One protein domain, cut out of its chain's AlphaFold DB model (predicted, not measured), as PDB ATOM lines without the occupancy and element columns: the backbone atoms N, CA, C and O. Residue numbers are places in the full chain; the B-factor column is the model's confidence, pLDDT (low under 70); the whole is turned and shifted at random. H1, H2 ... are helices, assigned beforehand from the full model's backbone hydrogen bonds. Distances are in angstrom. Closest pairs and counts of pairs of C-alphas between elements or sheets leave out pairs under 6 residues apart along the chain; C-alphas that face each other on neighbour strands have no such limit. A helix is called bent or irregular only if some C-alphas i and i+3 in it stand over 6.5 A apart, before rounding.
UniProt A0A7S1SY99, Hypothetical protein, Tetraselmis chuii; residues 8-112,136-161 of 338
ATOM      1  N   GLU A   8      87.768-100.216 221.839       76.25
ATOM      2  CA  GLU A   8      87.263-101.098 222.897       76.25
ATOM      3  C   GLU A   8      86.438-100.355 223.959       76.25
ATOM      4  O   GLU A   8      85.364-100.817 224.351       76.25
ATOM      5  N   GLN A   9      86.900 -99.178 224.396       79.50
ATOM      6  CA  GLN A   9      86.187 -98.358 225.382       79.50
ATOM      7  C   GLN A   9      84.888 -97.803 224.796       79.50
ATOM      8  O   GLN A   9      83.842 -97.908 225.430       79.50
ATOM      9  N   LEU A  10      84.928 -97.310 223.552       78.69
ATOM     10  CA  LEU A  10      83.740 -96.841 222.834       78.69
ATOM     11  C   LEU A  10      82.687 -97.941 222.672       78.69
ATOM     12  O   LEU A  10      81.496 -97.686 222.833       78.69
ATOM     13  N   VAL A  11      83.102 -99.171 222.352       80.38
ATOM     14  CA  VAL A  11      82.188-100.318 222.255       80.38
ATOM     15  C   VAL A  11      81.529-100.585 223.610       80.38
ATOM     16  O   VAL A  11      80.317-100.797 223.659       80.38
ATOM     17  N   GLY A  12      82.298-100.523 224.701       81.88
ATOM     18  CA  GLY A  12      81.776-100.653 226.062       81.88
ATOM     19  C   GLY A  12      80.768 -99.556 226.421       81.88
ATOM     20  O   GLY A  12      79.680 -99.856 226.910       81.88
ATOM     21  N   GLU A  13      81.080 -98.296 226.115       81.12
ATOM     22  CA  GLU A  13      80.194 -97.150 226.349       81.12
ATOM     23  C   GLU A  13      78.903 -97.230 225.523       81.12
ATOM     24  O   GLU A  13      77.812 -96.990 226.042       81.12
ATOM     25  N   LEU A  14      78.993 -97.634 224.253       77.06
ATOM     26  CA  LEU A  14      77.828 -97.822 223.385       77.06
ATOM     27  C   LEU A  14      76.916 -98.950 223.883       77.06
ATOM     28  O   LEU A  14      75.689 -98.809 223.863       77.06
ATOM     29  N   GLN A  15      77.489-100.056 224.363       77.19
ATOM     30  CA  GLN A  15      76.727-101.149 224.974       77.19
ATOM     31  C   GLN A  15      76.072-100.714 226.290       77.19
ATOM     32  O   GLN A  15      74.904-101.034 226.532       77.19
ATOM     33  N   ALA A  16      76.784 -99.938 227.112       80.56
ATOM     34  CA  ALA A  16      76.255 -99.380 228.351       80.56
ATOM     35  C   ALA A  16      75.100 -98.402 228.085       80.56
ATOM     36  O   ALA A  16      74.055 -98.506 228.729       80.56
ATOM     37  N   MET A  17      75.223 -97.513 227.094       76.44
ATOM     38  CA  MET A  17      74.138 -96.613 226.686       76.44
ATOM     39  C   MET A  17      72.930 -97.379 226.143       76.44
ATOM     40  O   MET A  17      71.806 -97.105 226.549       76.44
ATOM     41  N   THR A  18      73.150 -98.385 225.294       74.88
ATOM     42  CA  THR A  18      72.066 -99.236 224.767       74.88
ATOM     43  C   THR A  18      71.326 -99.961 225.897       74.88
ATOM     44  O   THR A  18      70.102-100.077 225.876       74.88
ATOM     45  N   SER A  19      72.055-100.399 226.927       71.31
ATOM     46  CA  SER A  19      71.479-101.040 228.115       71.31
ATOM     47  C   SER A  19      70.724-100.049 229.009       71.31
ATOM     48  O   SER A  19      69.687-100.396 229.568       71.31
ATOM     49  N   SER A  20      71.222 -98.814 229.126       75.88
ATOM     50  CA  SER A  20      70.677 -97.773 230.013       75.88
ATOM     51  C   SER A  20      69.424 -97.099 229.448       75.88
ATOM     52  O   SER A  20      68.499 -96.799 230.195       75.88
ATOM     53  N   TYR A  21      69.378 -96.874 228.133       69.19
ATOM     54  CA  TYR A  21      68.264 -96.195 227.457       69.19
ATOM     55  C   TYR A  21      67.260 -97.162 226.809       69.19
ATOM     56  O   TYR A  21      66.264 -96.727 226.225       69.19
ATOM     57  N   GLY A  22      67.479 -98.474 226.952       57.88
ATOM     58  CA  GLY A  22      66.590 -99.517 226.452       57.88
ATOM     59  C   GLY A  22      66.404 -99.480 224.931       57.88
ATOM     60  O   GLY A  22      67.088 -98.761 224.207       57.88
ATOM     61  N   ASN A  23      65.440-100.263 224.443       59.00
ATOM     62  CA  ASN A  23      65.134-100.566 223.033       59.00
ATOM     63  C   ASN A  23      64.804 -99.347 222.118       59.00
ATOM     64  O   ASN A  23      64.276 -99.533 221.025       59.00
ATOM     65  N   LEU A  24      65.068 -98.112 222.565       59.00
ATOM     66  CA  LEU A  24      64.921 -96.854 221.829       59.00
ATOM     67  C   LEU A  24      66.167 -96.513 220.985       59.00
ATOM     68  O   LEU A  24      66.045 -95.841 219.964       59.00
ATOM     69  N   PHE A  25      67.347 -97.013 221.370       61.88
ATOM     70  CA  PHE A  25      68.590 -96.900 220.600       61.88
ATOM     71  C   PHE A  25      68.970 -98.265 220.013       61.88
ATOM     72  O   PHE A  25      69.548 -99.108 220.694       61.88
ATOM     73  N   GLN A  26      68.656 -98.494 218.735       70.44
ATOM     74  CA  GLN A  26      69.129 -99.671 218.001       70.44
ATOM     75  C   GLN A  26      70.298 -99.282 217.097       70.44
ATOM     76  O   GLN A  26      70.135 -98.521 216.143       70.44
ATOM     77  N   ILE A  27      71.480 -99.821 217.392       75.12
ATOM     78  CA  ILE A  27      72.659 -99.670 216.539       75.12
ATOM     79  C   ILE A  27      72.443-100.517 215.274       75.12
ATOM     80  O   ILE A  27      72.263-101.733 215.388       75.12
ATOM     81  N   PRO A  28      72.476 -99.928 214.064       84.75
ATOM     82  CA  PRO A  28      72.327-100.696 212.838       84.75
ATOM     83  C   PRO A  28      73.384-101.811 212.715       84.75
ATOM     84  O   PRO A  28      74.556-101.565 213.019       84.75
ATOM     85  N   PRO A  29      73.040-103.008 212.196       84.81
ATOM     86  CA  PRO A  29      73.962-104.149 212.152       84.81
ATOM     87  C   PRO A  29      75.289-103.871 211.436       84.81
ATOM     88  O   PRO A  29      76.335-104.367 211.849       84.81
ATOM     89  N   TYR A  30      75.279-103.038 210.389       89.94
ATOM     90  CA  TYR A  30      76.504-102.660 209.677       89.94
ATOM     91  C   TYR A  30      77.512-101.940 210.586       89.94
ATOM     92  O   TYR A  30      78.715-102.138 210.439       89.94
ATOM     93  N   PHE A  31      77.043-101.154 211.557       86.62
ATOM     94  CA  PHE A  31      77.914-100.428 212.476       86.62
ATOM     95  C   PHE A  31      78.612-101.384 213.448       86.62
ATOM     96  O   PHE A  31      79.804-101.238 213.707       86.62
ATOM     97  N   ALA A  32      77.915-102.432 213.898       85.31
ATOM     98  CA  ALA A  32      78.511-103.487 214.714       85.31
ATOM     99  C   ALA A  32      79.628-104.239 213.965       85.31
ATOM    100  O   ALA A  32      80.675-104.526 214.547       85.31
ATOM    101  N   TYR A  33      79.454-104.509 212.666       89.94
ATOM    102  CA  TYR A  33      80.505-105.123 211.844       89.94
ATOM    103  C   TYR A  33      81.723-104.211 211.653       89.94
ATOM    104  O   TYR A  33      82.858-104.694 211.706       89.94
ATOM    105  N   ILE A  34      81.504-102.903 211.480       90.19
ATOM    106  CA  ILE A  34      82.587-101.912 211.386       90.19
ATOM    107  C   ILE A  34      83.373-101.876 212.701       90.19
ATOM    108  O   ILE A  34      84.589-102.056 212.682       90.19
ATOM    109  N   LEU A  35      82.687-101.740 213.843       87.88
ATOM    110  CA  LEU A  35      83.321-101.712 215.166       87.88
ATOM    111  C   LEU A  35      84.114-102.989 215.455       87.88
ATOM    112  O   LEU A  35      85.254-102.921 215.915       87.88
ATOM    113  N   ARG A  36      83.546-104.160 215.141       87.75
ATOM    114  CA  ARG A  36      84.237-105.445 215.305       87.75
ATOM    115  C   ARG A  36      85.508-105.521 214.459       87.75
ATOM    116  O   ARG A  36      86.529-105.988 214.951       87.75
ATOM    117  N   SER A  37      85.457-105.049 213.216       92.62
ATOM    118  CA  SER A  37      86.631-105.014 212.337       92.62
ATOM    119  C   SER A  37      87.700-104.060 212.872       92.62
ATOM    120  O   SER A  37      88.869-104.424 212.926       92.62
ATOM    121  N   PHE A  38      87.299-102.873 213.335       90.94
ATOM    122  CA  PHE A  38      88.221-101.886 213.903       90.94
ATOM    123  C   PHE A  38      88.875-102.387 215.188       90.94
ATOM    124  O   PHE A  38      90.069-102.197 215.352       90.94
ATOM    125  N   THR A  39      88.132-103.093 216.043       89.38
ATOM    126  CA  THR A  39      88.677-103.698 217.271       89.38
ATOM    127  C   THR A  39      89.763-104.727 216.948       89.38
ATOM    128  O   THR A  39      90.817-104.736 217.571       89.38
ATOM    129  N   VAL A  40      89.546-105.578 215.936       91.81
ATOM    130  CA  VAL A  40      90.561-106.556 215.507       91.81
ATOM    131  C   VAL A  40      91.787-105.858 214.914       91.81
ATOM    132  O   VAL A  40      92.909-106.224 215.251       91.81
ATOM    133  N   LEU A  41      91.594-104.852 214.055       91.19
ATOM    134  CA  LEU A  41      92.703-104.096 213.461       91.19
ATOM    135  C   LEU A  41      93.494-103.302 214.511       91.19
ATOM    136  O   LEU A  41      94.720-103.291 214.462       91.19
ATOM    137  N   GLU A  42      92.813-102.687 215.481       88.44
ATOM    138  CA  GLU A  42      93.441-101.996 216.610       88.44
ATOM    139  C   GLU A  42      94.216-102.978 217.491       88.44
ATOM    140  O   GLU A  42      95.376-102.723 217.793       88.44
ATOM    141  N   GLY A  43      93.645-104.147 217.804       88.38
ATOM    142  CA  GLY A  43      94.337-105.202 218.546       88.38
ATOM    143  C   GLY A  43      95.613-105.698 217.854       88.38
ATOM    144  O   GLY A  43      96.615-105.956 218.519       88.38
ATOM    145  N   ILE A  44      95.614-105.782 216.517       90.06
ATOM    146  CA  ILE A  44      96.824-106.091 215.736       90.06
ATOM    147  C   ILE A  44      97.822-104.923 215.794       90.06
ATOM    148  O   ILE A  44      99.017-105.152 215.968       90.06
ATOM    149  N   GLY A  45      97.355-103.677 215.679       85.25
ATOM    150  CA  GLY A  45      98.206-102.485 215.752       85.25
ATOM    151  C   GLY A  45      98.880-102.302 217.115       85.25
ATOM    152  O   GLY A  45     100.069-101.985 217.172       85.25
ATOM    153  N   LEU A  46      98.173-102.620 218.204       87.94
ATOM    154  CA  LEU A  46      98.698-102.596 219.574       87.94
ATOM    155  C   LEU A  46      99.855-103.579 219.797       87.94
ATOM    156  O   LEU A  46     100.693-103.353 220.669       87.94
ATOM    157  N   ALA A  47      99.939-104.651 219.000       86.81
ATOM    158  CA  ALA A  47     101.075-105.567 219.040       86.81
ATOM    159  C   ALA A  47     102.371-104.927 218.499       86.81
ATOM    160  O   ALA A  47     103.460-105.362 218.869       86.81
ATOM    161  N   SER A  48     102.261-103.905 217.640       88.38
ATOM    162  CA  SER A  48     103.398-103.165 217.076       88.38
ATOM    163  C   SER A  48     103.705-101.880 217.850       88.38
ATOM    164  O   SER A  48     104.867-101.618 218.156       88.38
ATOM    165  N   ASP A  49     102.689-101.074 218.163       86.50
ATOM    166  CA  ASP A  49     102.820 -99.848 218.956       86.50
ATOM    167  C   ASP A  49     101.826 -99.866 220.131       86.50
ATOM    168  O   ASP A  49     100.617 -99.797 219.912       86.50
ATOM    169  N   PRO A  50     102.304 -99.894 221.392       85.88
ATOM    170  CA  PRO A  50     101.444 -99.875 222.576       85.88
ATOM    171  C   PRO A  50     100.530 -98.646 222.706       85.88
ATOM    172  O   PRO A  50      99.616 -98.664 223.528       85.88
ATOM    173  N   ASN A  51     100.787 -97.561 221.966       83.00
ATOM    174  CA  ASN A  51      99.934 -96.367 221.940       83.00
ATOM    175  C   ASN A  51      99.094 -96.250 220.658       83.00
ATOM    176  O   ASN A  51      98.513 -95.190 220.422       83.00
ATOM    177  N   TYR A  52      99.024 -97.305 219.846       83.12
ATOM    178  CA  TYR A  52      98.264 -97.303 218.604       83.12
ATOM    179  C   TYR A  52      96.767 -97.100 218.855       83.12
ATOM    180  O   TYR A  52      96.159 -97.819 219.646       83.12
ATOM    181  N   ALA A  53      96.169 -96.154 218.135       86.31
ATOM    182  CA  ALA A  53      94.728 -95.951 218.106       86.31
ATOM    183  C   ALA A  53      94.279 -95.782 216.655       86.31
ATOM    184  O   ALA A  53      94.567 -94.766 216.015       86.31
ATOM    185  N   ILE A  54      93.537 -96.761 216.131       86.25
ATOM    186  CA  ILE A  54      93.167 -96.797 214.704       86.25
ATOM    187  C   ILE A  54      92.367 -95.562 214.281       86.25
ATOM    188  O   ILE A  54      92.525 -95.049 213.173       86.25
ATOM    189  N   VAL A  55      91.532 -95.042 215.183       85.62
ATOM    190  CA  VAL A  55      90.726 -93.841 214.940       85.62
ATOM    191  C   VAL A  55      91.617 -92.616 214.748       85.62
ATOM    192  O   VAL A  55      91.317 -91.786 213.893       85.62
ATOM    193  N   GLN A  56      92.712 -92.504 215.506       82.88
ATOM    194  CA  GLN A  56      93.641 -91.379 215.389       82.88
ATOM    195  C   GLN A  56      94.410 -91.428 214.069       82.88
ATOM    196  O   GLN A  56      94.551 -90.393 213.428       82.88
ATOM    197  N   GLU A  57      94.818 -92.619 213.631       83.56
ATOM    198  CA  GLU A  57      95.501 -92.823 212.347       83.56
ATOM    199  C   GLU A  57      94.582 -92.592 211.140       83.56
ATOM    200  O   GLU A  57      95.008 -92.088 210.106       83.56
ATOM    201  N   CYS A  58      93.293 -92.911 211.268       86.62
ATOM    202  CA  CYS A  58      92.317 -92.690 210.200       86.62
ATOM    203  C   CYS A  58      91.809 -91.238 210.142       86.62
ATOM    204  O   CYS A  58      91.276 -90.808 209.116       86.62
ATOM    205  N   TYR A  59      91.940 -90.474 211.232       86.12
ATOM    206  CA  TYR A  59      91.410 -89.111 211.343       86.12
ATOM    207  C   TYR A  59      91.927 -88.145 210.256       86.12
ATOM    208  O   TYR A  59      91.098 -87.457 209.660       86.12
ATOM    209  N   PRO A  60      93.231 -88.111 209.915       85.00
ATOM    210  CA  PRO A  60      93.771 -87.277 208.839       85.00
ATOM    211  C   PRO A  60      93.089 -87.523 207.480       85.00
ATOM    212  O   PRO A  60      92.674 -86.584 206.801       85.00
ATOM    213  N   THR A  61      92.879 -88.791 207.110       83.38
ATOM    214  CA  THR A  61      92.190 -89.167 205.863       83.38
ATOM    215  C   THR A  61      90.708 -88.786 205.888       83.38
ATOM    216  O   THR A  61      90.146 -88.370 204.873       83.38
ATOM    217  N   LEU A  62      90.059 -88.892 207.051       85.50
ATOM    218  CA  LEU A  62      88.679 -88.436 207.221       85.50
ATOM    219  C   LEU A  62      88.568 -86.912 207.085       85.50
ATOM    220  O   LEU A  62      87.665 -86.444 206.398       85.50
ATOM    221  N   ALA A  63      89.492 -86.150 207.675       84.12
ATOM    222  CA  ALA A  63      89.533 -84.692 207.563       84.12
ATOM    223  C   ALA A  63      89.734 -84.237 206.110       84.12
ATOM    224  O   ALA A  63      88.983 -83.394 205.623       84.12
ATOM    225  N   GLN A  64      90.663 -84.868 205.381       82.38
ATOM    226  CA  GLN A  64      90.848 -84.622 203.948       82.38
ATOM    227  C   GLN A  64      89.552 -84.865 203.166       82.38
ATOM    228  O   GLN A  64      89.126 -84.028 202.369       82.38
ATOM    229  N   ARG A  65      88.885 -85.997 203.416       83.69
ATOM    230  CA  ARG A  65      87.631 -86.320 202.734       83.69
ATOM    231  C   ARG A  65      86.513 -85.337 203.083       83.69
ATOM    232  O   ARG A  65      85.754 -84.972 202.193       83.69
ATOM    233  N   LEU A  66      86.423 -84.884 204.333       85.69
ATOM    234  CA  LEU A  66      85.449 -83.871 204.753       85.69
ATOM    235  C   LEU A  66      85.643 -82.532 204.019       85.69
ATOM    236  O   LEU A  66      84.653 -81.862 203.737       85.69
ATOM    237  N   PHE A  67      86.884 -82.159 203.693       81.31
ATOM    238  CA  PHE A  67      87.201 -80.908 202.993       81.31
ATOM    239  C   PHE A  67      86.996 -80.951 201.475       81.31
ATOM    240  O   PHE A  67      86.761 -79.903 200.873       81.31
ATOM    241  N   VAL A  68      87.093 -82.134 200.860       79.38
ATOM    242  CA  VAL A  68      87.102 -82.290 199.393       79.38
ATOM    243  C   VAL A  68      85.803 -82.896 198.845       79.38
ATOM    244  O   VAL A  68      85.418 -82.606 197.715       79.38
ATOM    245  N   ASP A  69      85.116 -83.757 199.601       82.06
ATOM    246  CA  ASP A  69      83.979 -84.532 199.088       82.06
ATOM    247  C   ASP A  69      82.697 -83.668 198.977       82.06
ATOM    248  O   ASP A  69      82.210 -83.131 199.980       82.06
ATOM    249  N   PRO A  70      82.094 -83.545 197.776       79.12
ATOM    250  CA  PRO A  70      80.913 -82.713 197.551       79.12
ATOM    251  C   PRO A  70      79.607 -83.322 198.086       79.12
ATOM    252  O   PRO A  70      78.565 -82.667 198.020       79.12
ATOM    253  N   ASN A  71      79.615 -84.558 198.596       87.94
ATOM    254  CA  ASN A  71      78.409 -85.248 199.046       87.94
ATOM    255  C   ASN A  71      77.658 -84.449 200.141       87.94
ATOM    256  O   ASN A  71      78.258 -84.100 201.163       87.94
ATOM    257  N   PRO A  72      76.333 -84.217 200.007       87.25
ATOM    258  CA  PRO A  72      75.547 -83.469 200.994       87.25
ATOM    259  C   PRO A  72      75.626 -84.057 202.408       87.25
ATOM    260  O   PRO A  72      75.587 -83.312 203.389       87.25
ATOM    261  N   ARG A  73      75.783 -85.381 202.541       85.31
ATOM    262  CA  ARG A  73      75.968 -86.023 203.850       85.31
ATOM    263  C   ARG A  73      77.295 -85.620 204.489       85.31
ATOM    264  O   ARG A  73      77.300 -85.234 205.655       85.31
ATOM    265  N   THR A  74      78.384 -85.644 203.726       86.56
ATOM    266  CA  THR A  74      79.714 -85.225 204.187       86.56
ATOM    267  C   THR A  74      79.714 -83.748 204.578       86.56
ATOM    268  O   THR A  74      80.176 -83.409 205.664       86.56
ATOM    269  N   ARG A  75      79.090 -82.883 203.768       86.75
ATOM    270  CA  ARG A  75      78.914 -81.457 204.094       86.75
ATOM    271  C   ARG A  75      78.144 -81.256 205.396       86.75
ATOM    272  O   ARG A  75      78.573 -80.493 206.252       86.75
ATOM    273  N   SER A  76      77.046 -81.989 205.594       85.56
ATOM    274  CA  SER A  76      76.280 -81.918 206.846       85.56
ATOM    275  C   SER A  76      77.080 -82.391 208.066       85.56
ATOM    276  O   SER A  76      76.903 -81.853 209.155       85.56
ATOM    277  N   ALA A  77      77.979 -83.364 207.886       86.94
ATOM    278  CA  ALA A  77      78.874 -83.828 208.940       86.94
ATOM    279  C   ALA A  77      79.948 -82.778 209.256       86.94
ATOM    280  O   ALA A  77      80.111 -82.434 210.423       86.94
ATOM    281  N   LEU A  78      80.603 -82.203 208.238       87.19
ATOM    282  CA  LEU A  78      81.558 -81.105 208.424       87.19
ATOM    283  C   LEU A  78      80.895 -79.922 209.136       87.19
ATOM    284  O   LEU A  78      81.456 -79.391 210.088       87.19
ATOM    285  N   ARG A  79      79.664 -79.572 208.741       86.62
ATOM    286  CA  ARG A  79      78.875 -78.518 209.384       86.62
ATOM    287  C   ARG A  79      78.700 -78.756 210.879       86.62
ATOM    288  O   ARG A  79      78.863 -77.827 211.648       86.62
ATOM    289  N   ARG A  80      78.370 -79.983 211.286       86.69
ATOM    290  CA  ARG A  80      78.171 -80.348 212.701       86.69
ATOM    291  C   ARG A  80      79.467 -80.396 213.504       86.69
ATOM    292  O   ARG A  80      79.410 -80.312 214.718       86.69
ATOM    293  N   ILE A  81      80.603 -80.600 212.840       86.38
ATOM    294  CA  ILE A  81      81.916 -80.605 213.493       86.38
ATOM    295  C   ILE A  81      82.417 -79.173 213.677       86.38
ATOM    296  O   ILE A  81      82.988 -78.854 214.707       86.38
ATOM    297  N   VAL A  82      82.227 -78.327 212.663       85.56
ATOM    298  CA  VAL A  82      82.786 -76.972 212.621       85.56
ATOM    299  C   VAL A  82      81.834 -75.933 213.208       85.56
ATOM    300  O   VAL A  82      82.295 -74.871 213.604       85.56
ATOM    301  N   LEU A  83      80.526 -76.194 213.271       85.19
ATOM    302  CA  LEU A  83      79.577 -75.295 213.921       85.19
ATOM    303  C   LEU A  83      79.218 -75.775 215.323       85.19
ATOM    304  O   LEU A  83      78.895 -76.941 215.529       85.19
ATOM    305  N   THR A  84      79.195 -74.826 216.251       82.44
ATOM    306  CA  THR A  84      78.545 -74.956 217.559       82.44
ATOM    307  C   THR A  84      77.020 -74.982 217.379       82.44
ATOM    308  O   THR A  84      76.511 -74.558 216.337       82.44
ATOM    309  N   ASP A  85      76.283 -75.436 218.395       76.62
ATOM    310  CA  ASP A  85      74.810 -75.475 218.399       76.62
ATOM    311  C   ASP A  85      74.171 -74.109 218.071       76.62
ATOM    312  O   ASP A  85      73.145 -74.053 217.393       76.62
ATOM    313  N   ASP A  86      74.846 -73.013 218.430       71.06
ATOM    314  CA  ASP A  86      74.435 -71.630 218.142       71.06
ATOM    315  C   ASP A  86      74.750 -71.171 216.699       71.06
ATOM    316  O   ASP A  86      74.607 -70.001 216.352       71.06
ATOM    317  N   GLY A  87      75.229 -72.064 215.825       73.25
ATOM    318  CA  GLY A  87      75.567 -71.740 214.433       73.25
ATOM    319  C   GLY A  87      76.840 -70.897 214.265       73.25
ATOM    320  O   GLY A  87      77.029 -70.263 213.215       73.25
ATOM    321  N   MET A  88      77.703 -70.900 215.285       74.94
ATOM    322  CA  MET A  88      79.005 -70.221 215.325       74.94
ATOM    323  C   MET A  88      80.140 -71.174 214.954       74.94
ATOM    324  O   MET A  88      80.036 -72.367 215.214       74.94
ATOM    325  N   LEU A  89      81.226 -70.664 214.364       81.38
ATOM    326  CA  LEU A  89      82.401 -71.483 214.045       81.38
ATOM    327  C   LEU A  89      83.136 -71.906 215.321       81.38
ATOM    328  O   LEU A  89      83.547 -71.052 216.093       81.38
ATOM    329  N   ASP A  90      83.378 -73.195 215.509       82.69
ATOM    330  CA  ASP A  90      84.256 -73.711 216.553       82.69
ATOM    331  C   ASP A  90      85.723 -73.605 216.100       82.69
ATOM    332  O   ASP A  90      86.189 -74.314 215.200       82.69
ATOM    333  N   ALA A  91      86.452 -72.690 216.740       77.88
ATOM    334  CA  ALA A  91      87.863 -72.432 216.488       77.88
ATOM    335  C   ALA A  91      88.737 -73.676 216.719       77.88
ATOM    336  O   ALA A  91      89.618 -73.971 215.910       77.88
ATOM    337  N   GLU A  92      88.477 -74.434 217.785       80.19
ATOM    338  CA  GLU A  92      89.265 -75.620 218.123       80.19
ATOM    339  C   GLU A  92      88.995 -76.745 217.121       80.19
ATOM    340  O   GLU A  92      89.927 -77.425 216.687       80.19
ATOM    341  N   ALA A  93      87.742 -76.911 216.691       82.62
ATOM    342  CA  ALA A  93      87.394 -77.889 215.667       82.62
ATOM    343  C   ALA A  93      88.093 -77.601 214.330       82.62
ATOM    344  O   ALA A  93      88.650 -78.522 213.722       82.62
ATOM    345  N   ILE A  94      88.117 -76.337 213.891       82.38
ATOM    346  CA  ILE A  94      88.819 -75.924 212.667       82.38
ATOM    347  C   ILE A  94      90.318 -76.185 212.810       82.38
ATOM    348  O   ILE A  94      90.888 -76.874 211.967       82.38
ATOM    349  N   LEU A  95      90.949 -75.711 213.887       81.19
ATOM    350  CA  LEU A  95      92.381 -75.917 214.122       81.19
ATOM    351  C   LEU A  95      92.737 -77.408 214.165       81.19
ATOM    352  O   LEU A  95      93.728 -77.835 213.573       81.19
ATOM    353  N   ARG A  96      91.905 -78.229 214.812       82.38
ATOM    354  CA  ARG A  96      92.087 -79.680 214.870       82.38
ATOM    355  C   ARG A  96      91.993 -80.329 213.491       82.38
ATOM    356  O   ARG A  96      92.811 -81.197 213.182       82.38
ATOM    357  N   LEU A  97      91.013 -79.943 212.674       83.50
ATOM    358  CA  LEU A  97      90.868 -80.456 211.310       83.50
ATOM    359  C   LEU A  97      92.043 -80.020 210.426       83.50
ATOM    360  O   LEU A  97      92.640 -80.863 209.757       83.50
ATOM    361  N   THR A  98      92.446 -78.752 210.494       81.88
ATOM    362  CA  THR A  98      93.598 -78.205 209.764       81.88
ATOM    363  C   THR A  98      94.891 -78.938 210.116       81.88
ATOM    364  O   THR A  98      95.558 -79.453 209.220       81.88
ATOM    365  N   ARG A  99      95.213 -79.098 211.408       80.75
ATOM    366  CA  ARG A  99      96.406 -79.853 211.842       80.75
ATOM    367  C   ARG A  99      96.370 -81.305 211.372       80.75
ATOM    368  O   ARG A  99      97.395 -81.863 210.990       80.75
ATOM    369  N   SER A 100      95.196 -81.939 211.390       79.44
ATOM    370  CA  SER A 100      95.067 -83.312 210.898       79.44
ATOM    371  C   SER A 100      95.259 -83.418 209.389       79.44
ATOM    372  O   SER A 100      95.888 -84.365 208.931       79.44
ATOM    373  N   PHE A 101      94.798 -82.427 208.624       80.56
ATOM    374  CA  PHE A 101      95.050 -82.352 207.192       80.56
ATOM    375  C   PHE A 101      96.543 -82.171 206.902       80.56
ATOM    376  O   PHE A 101      97.087 -82.939 206.119       80.56
ATOM    377  N   GLN A 102      97.223 -81.249 207.596       76.94
ATOM    378  CA  GLN A 102      98.678 -81.064 207.472       76.94
ATOM    379  C   GLN A 102      99.440 -82.359 207.772       76.94
ATOM    380  O   GLN A 102     100.373 -82.724 207.066       76.94
ATOM    381  N   ARG A 103      99.031 -83.099 208.809       78.38
ATOM    382  CA  ARG A 103      99.652 -84.386 209.137       78.38
ATOM    383  C   ARG A 103      99.420 -85.431 208.042       78.38
ATOM    384  O   ARG A 103     100.330 -86.195 207.734       78.38
ATOM    385  N   PHE A 104      98.233 -85.449 207.432       77.44
ATOM    386  CA  PHE A 104      97.943 -86.322 206.294       77.44
ATOM    387  C   PHE A 104      98.862 -86.009 205.113       77.44
ATOM    388  O   PHE A 104      99.562 -86.894 204.622       77.44
ATOM    389  N   THR A 105      98.890 -84.754 204.672       74.44
ATOM    390  CA  THR A 105      99.664 -84.342 203.500       74.44
ATOM    391  C   THR A 105     101.160 -84.551 203.736       74.44
ATOM    392  O   THR A 105     101.816 -85.155 202.888       74.44
ATOM    393  N   ALA A 106     101.664 -84.253 204.941       76.00
ATOM    394  CA  ALA A 106     103.035 -84.576 205.345       76.00
ATOM    395  C   ALA A 106     103.345 -86.082 205.247       76.00
ATOM    396  O   ALA A 106     104.377 -86.471 204.701       76.00
ATOM    397  N   SER A 107     102.439 -86.943 205.725       74.56
ATOM    398  CA  SER A 107     102.625 -88.399 205.665       74.56
ATOM    399  C   SER A 107     102.593 -88.945 204.228       74.56
ATOM    400  O   SER A 107     103.426 -89.771 203.863       74.56
ATOM    401  N   THR A 108     101.686 -88.450 203.377       70.88
ATOM    402  CA  THR A 108     101.538 -88.925 201.987       70.88
ATOM    403  C   THR A 108     102.654 -88.471 201.057       70.88
ATOM    404  O   THR A 108     103.025 -89.213 200.149       70.88
ATOM    405  N   GLN A 109     103.218 -87.285 201.287       69.88
ATOM    406  CA  GLN A 109     104.356 -86.787 200.516       69.88
ATOM    407  C   GLN A 109     105.693 -87.390 201.003       69.88
ATOM    408  O   GLN A 109     106.737 -87.116 200.418       69.88
ATOM    409  N   GLY A 110     105.679 -88.235 202.047       61.12
ATOM    410  CA  GLY A 110     106.890 -88.831 202.624       61.12
ATOM    411  C   GLY A 110     107.737 -87.840 203.433       61.12
ATOM    412  O   GLY A 110     108.926 -88.074 203.643       61.12
ATOM    413  N   LEU A 111     107.130 -86.735 203.878       60.28
ATOM    414  CA  LEU A 111     107.769 -85.646 204.623       60.28
ATOM    415  C   LEU A 111     107.816 -85.912 206.144       60.28
ATOM    416  O   LEU A 111     108.467 -85.171 206.875       60.28
ATOM    417  N   ASP A 112     107.194 -86.992 206.634       52.50
ATOM    418  CA  ASP A 112     107.254 -87.427 208.043       52.50
ATOM    419  C   ASP A 112     108.500 -88.291 208.348       52.50
ATOM    420  O   ASP A 112     108.415 -89.423 208.820       52.50
ATOM    421  N   ASP A 136     114.423 -77.622 207.423       52.66
ATOM    422  CA  ASP A 136     113.613 -78.533 206.606       52.66
ATOM    423  C   ASP A 136     112.170 -78.645 207.123       52.66
ATOM    424  O   ASP A 136     111.221 -78.588 206.342       52.66
ATOM    425  N   ALA A 137     111.967 -78.702 208.445       56.56
ATOM    426  CA  ALA A 137     110.628 -78.706 209.040       56.56
ATOM    427  C   ALA A 137     109.849 -77.400 208.782       56.56
ATOM    428  O   ALA A 137     108.629 -77.435 208.605       56.56
ATOM    429  N   ALA A 138     110.533 -76.252 208.741       60.16
ATOM    430  CA  ALA A 138     109.911 -74.964 208.435       60.16
ATOM    431  C   ALA A 138     109.483 -74.867 206.961       60.16
ATOM    432  O   ALA A 138     108.370 -74.417 206.686       60.16
ATOM    433  N   VAL A 139     110.317 -75.348 206.033       62.69
ATOM    434  CA  VAL A 139     110.004 -75.401 204.592       62.69
ATOM    435  C   VAL A 139     108.845 -76.365 204.317       62.69
ATOM    436  O   VAL A 139     107.932 -76.047 203.557       62.69
ATOM    437  N   VAL A 140     108.837 -77.524 204.983       58.31
ATOM    438  CA  VAL A 140     107.742 -78.503 204.918       58.31
ATOM    439  C   VAL A 140     106.434 -77.905 205.435       58.31
ATOM    440  O   VAL A 140     105.407 -78.010 204.771       58.31
ATOM    441  N   ARG A 141     106.460 -77.227 206.588       63.34
ATOM    442  CA  ARG A 141     105.282 -76.542 207.138       63.34
ATOM    443  C   ARG A 141     104.756 -75.469 206.185       63.34
ATOM    444  O   ARG A 141     103.555 -75.404 205.959       63.34
ATOM    445  N   GLU A 142     105.645 -74.703 205.562       65.88
ATOM    446  CA  GLU A 142     105.265 -73.700 204.567       65.88
ATOM    447  C   GLU A 142     104.593 -74.326 203.331       65.88
ATOM    448  O   GLU A 142     103.609 -73.785 202.832       65.88
ATOM    449  N   ALA A 143     105.060 -75.485 202.860       61.94
ATOM    450  CA  ALA A 143     104.423 -76.209 201.757       61.94
ATOM    451  C   ALA A 143     103.020 -76.734 202.124       61.94
ATOM    452  O   ALA A 143     102.093 -76.636 201.319       61.94
ATOM    453  N   LEU A 144     102.846 -77.230 203.351       60.88
ATOM    454  CA  LEU A 144     101.560 -77.704 203.878       60.88
ATOM    455  C   LEU A 144     100.556 -76.555 204.049       60.88
ATOM    456  O   LEU A 144      99.380 -76.691 203.705       60.88
ATOM    457  N   ASP A 145     101.034 -75.409 204.533       67.88
ATOM    458  CA  ASP A 145     100.238 -74.189 204.660       67.88
ATOM    459  C   ASP A 145      99.814 -73.668 203.279       67.88
ATOM    460  O   ASP A 145      98.665 -73.267 203.101       67.88
ATOM    461  N   ARG A 146     100.685 -73.753 202.265       67.62
ATOM    462  CA  ARG A 146     100.348 -73.409 200.871       67.62
ATOM    463  C   ARG A 146      99.275 -74.322 200.276       67.62
ATOM    464  O   ARG A 146      98.399 -73.826 199.572       67.62
ATOM    465  N   GLU A 147      99.307 -75.625 200.552       66.88
ATOM    466  CA  GLU A 147      98.286 -76.573 200.073       66.88
ATOM    467  C   GLU A 147      96.916 -76.316 200.721       66.88
ATOM    468  O   GLU A 147      95.884 -76.328 200.055       66.88
ATOM    469  N   LEU A 148      96.888 -75.997 202.015       68.38
ATOM    470  CA  LEU A 148      95.662 -75.562 202.684       68.38
ATOM    471  C   LEU A 148      95.139 -74.237 202.126       68.38
ATOM    472  O   LEU A 148      93.942 -74.104 201.868       68.38
ATOM    473  N   LEU A 149      96.027 -73.263 201.917       69.62
ATOM    474  CA  LEU A 149      95.667 -71.971 201.341       69.62
ATOM    475  C   LEU A 149      95.148 -72.122 199.912       69.62
ATOM    476  O   LEU A 149      94.186 -71.451 199.567       69.62
ATOM    477  N   SER A 150      95.694 -73.026 199.097       67.88
ATOM    478  CA  SER A 150      95.174 -73.266 197.746       67.88
ATOM    479  C   SER A 150      93.780 -73.906 197.758       67.88
ATOM    480  O   SER A 150      92.960 -73.591 196.899       67.88
ATOM    481  N   ILE A 151      93.465 -74.735 198.762       70.19
ATOM    482  CA  ILE A 151      92.125 -75.313 198.958       70.19
ATOM    483  C   ILE A 151      91.128 -74.267 199.473       70.19
ATOM    484  O   ILE A 151      89.985 -74.220 199.015       70.19
ATOM    485  N   VAL A 152      91.532 -73.425 200.431       74.38
ATOM    486  CA  VAL A 152      90.670 -72.379 201.011       74.38
ATOM    487  C   VAL A 152      90.456 -71.228 200.024       74.38
ATOM    488  O   VAL A 152      89.343 -70.712 199.910       74.38
ATOM    489  N   LEU A 153      91.492 -70.853 199.274       69.69
ATOM    490  CA  LEU A 153      91.470 -69.803 198.256       69.69
ATOM    491  C   LEU A 153      91.273 -70.369 196.841       69.69
ATOM    492  O   LEU A 153      91.645 -69.724 195.861       69.69
ATOM    493  N   ALA A 154      90.666 -71.552 196.724       73.00
ATOM    494  CA  ALA A 154      90.300 -72.118 195.435       73.00
ATOM    495  C   ALA A 154      89.348 -71.176 194.671       73.00
ATOM    496  O   ALA A 154      88.463 -70.537 195.252       73.00
ATOM    497  N   GLU A 155      89.537 -71.096 193.354       65.06
ATOM    498  CA  GLU A 155      88.706 -70.288 192.453       65.06
ATOM    499  C   GLU A 155      87.262 -70.823 192.386       65.06
ATOM    500  O   GLU A 155      86.286 -70.060 192.429       65.06
ATOM    501  N   GLU A 156      87.111 -72.149 192.411       69.88
ATOM    502  CA  GLU A 156      85.820 -72.818 192.555       69.88
ATOM    503  C   GLU A 156      85.277 -72.699 193.993       69.88
ATOM    504  O   GLU A 156      86.035 -72.802 194.961       69.88
ATOM    505  N   PRO A 157      83.961 -72.474 194.170       66.69
ATOM    506  CA  PRO A 157      83.354 -72.429 195.494       66.69
ATOM    507  C   PRO A 157      83.420 -73.804 196.164       66.69
ATOM    508  O   PRO A 157      82.861 -74.786 195.675       66.69
ATOM    509  N   ASN A 158      84.093 -73.861 197.313       77.19
ATOM    510  CA  ASN A 158      84.114 -75.036 198.178       77.19
ATOM    511  C   ASN A 158      83.227 -74.809 199.411       77.19
ATOM    512  O   ASN A 158      83.134 -73.703 199.937       77.19
ATOM    513  N   TYR A 159      82.631 -75.879 199.933       78.56
ATOM    514  CA  TYR A 159      81.807 -75.838 201.136       78.56
ATOM    515  C   TYR A 159      82.583 -75.359 202.375       78.56
ATOM    516  O   TYR A 159      82.050 -74.607 203.188       78.56
ATOM    517  N   LEU A 160      83.861 -75.740 202.505       78.50
ATOM    518  CA  LEU A 160      84.724 -75.222 203.572       78.50
ATOM    519  C   LEU A 160      84.913 -73.703 203.448       78.50
ATOM    520  O   LEU A 160      84.825 -72.988 204.441       78.50
ATOM    521  N   GLN A 161      85.137 -73.213 202.229       79.62
ATOM    522  CA  GLN A 161      85.294 -71.789 201.951       79.62
ATOM    523  C   GLN A 161      84.004 -71.025 202.269       79.62
ATOM    524  O   GLN A 161      84.071 -70.009 202.947       79.62
TER     525      GLN A 161
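AT A GLANCE: This is residues 8 to 112 and 136 to 161 of the 338 residues of the protein "Hypothetical protein" of Tetraselmis chuii (UniProt A0A7S1SY99). The six helices form two parts: H1 and H2, side by side and running opposite ways, make an arm at one end, and H3 to H6 make a body of steeply crossed helices. H3 and H5 cross in the middle of that body, with H4 at one end of this pair and H6 on the far side of H5 from H3; the arm joins the body where the last part of H2 meets the first residue of H3, and residues 19 to 24 of H1 stick out. The printed part has 131 residues with six named helices, H1 to H6 in order along the chain, and no named strand; the class is all helix. The whole is loose, with a radius of gyration of the C-alphas of 18.0 A and spans of 50 by 41 by 23 A.

HOW THE PARTS SIT: H1, residues 8 to 24, and H2, residues 29 to 46, are close but not clearly touching, at a shallow tilt of 19 degrees; their closest C-alphas, those of Glu 8 and Thr 39, are 6.4 A apart. H2, with residues 38 to 45 alone, touches residue 54 of H3, residues 54 to 68, at a steep tilt of 58 degrees; the closest C-alphas, Glu 42 and Ile 54, are 5.5 A apart. H3, with residues 66 to 67 alone, touches H4, residues 72 to 82, at a steep tilt of 66 degrees; the closest C-alphas, Leu 66 and Thr 74, are 5.9 A apart. H3 touches H5, residues 91 to 108, about perpendicular at 80 degrees; the closest C-alphas, Pro 60 and Ser 100, are 4.7 A apart. H4 touches H5 at a steep tilt of 62 degrees, with the C-alphas of Val 82 and Ala 93 closest at 5.6 A. H5 touches H6, residues 136 to 152, at a steep tilt of 63 degrees, with the C-alphas of Gln 102 and Leu 144 closest at 5.7 A. H3 and H6 are only just apart, at 8.5 A. Every O i to N i+4 pair is within hydrogen-bond range in H2, H4, H5 and H6; in H1 it is 11 of 13 and in H3 9 of 11.

IN THESE COORDINATES: H1 begins at C-alpha 8, (87.263, -101.098, 222.897), and has a kink of 53 degrees near residue 18; it is irregular, with C-alphas 20 and 23 9.3 A apart. H2 and H5 are each 25.9 A from first to last C-alpha, H6 24.4 A, H1 22.8 A, H3 21.9 A and H4 15.2 A. H3 is irregular, but only just: C-alphas 57 and 60 are 6.8 A apart. H6 ends at C-alpha 152, (90.670, -72.379, 201.011).

THE WHOLE: The C-alphas of Asn 23 and Asp 136, the two farthest apart, are 55.7 A apart. Residues 113 to 135 are not printed, and C-alphas 112 and 136 are 11.0 A apart across the cut. Of the links that are printed whole, none is long. Mean pLDDT of the printed part is 78.3; residues under 70 are 21 to 25, 109 to 112, 136 to 150, 153 and 155 to 157.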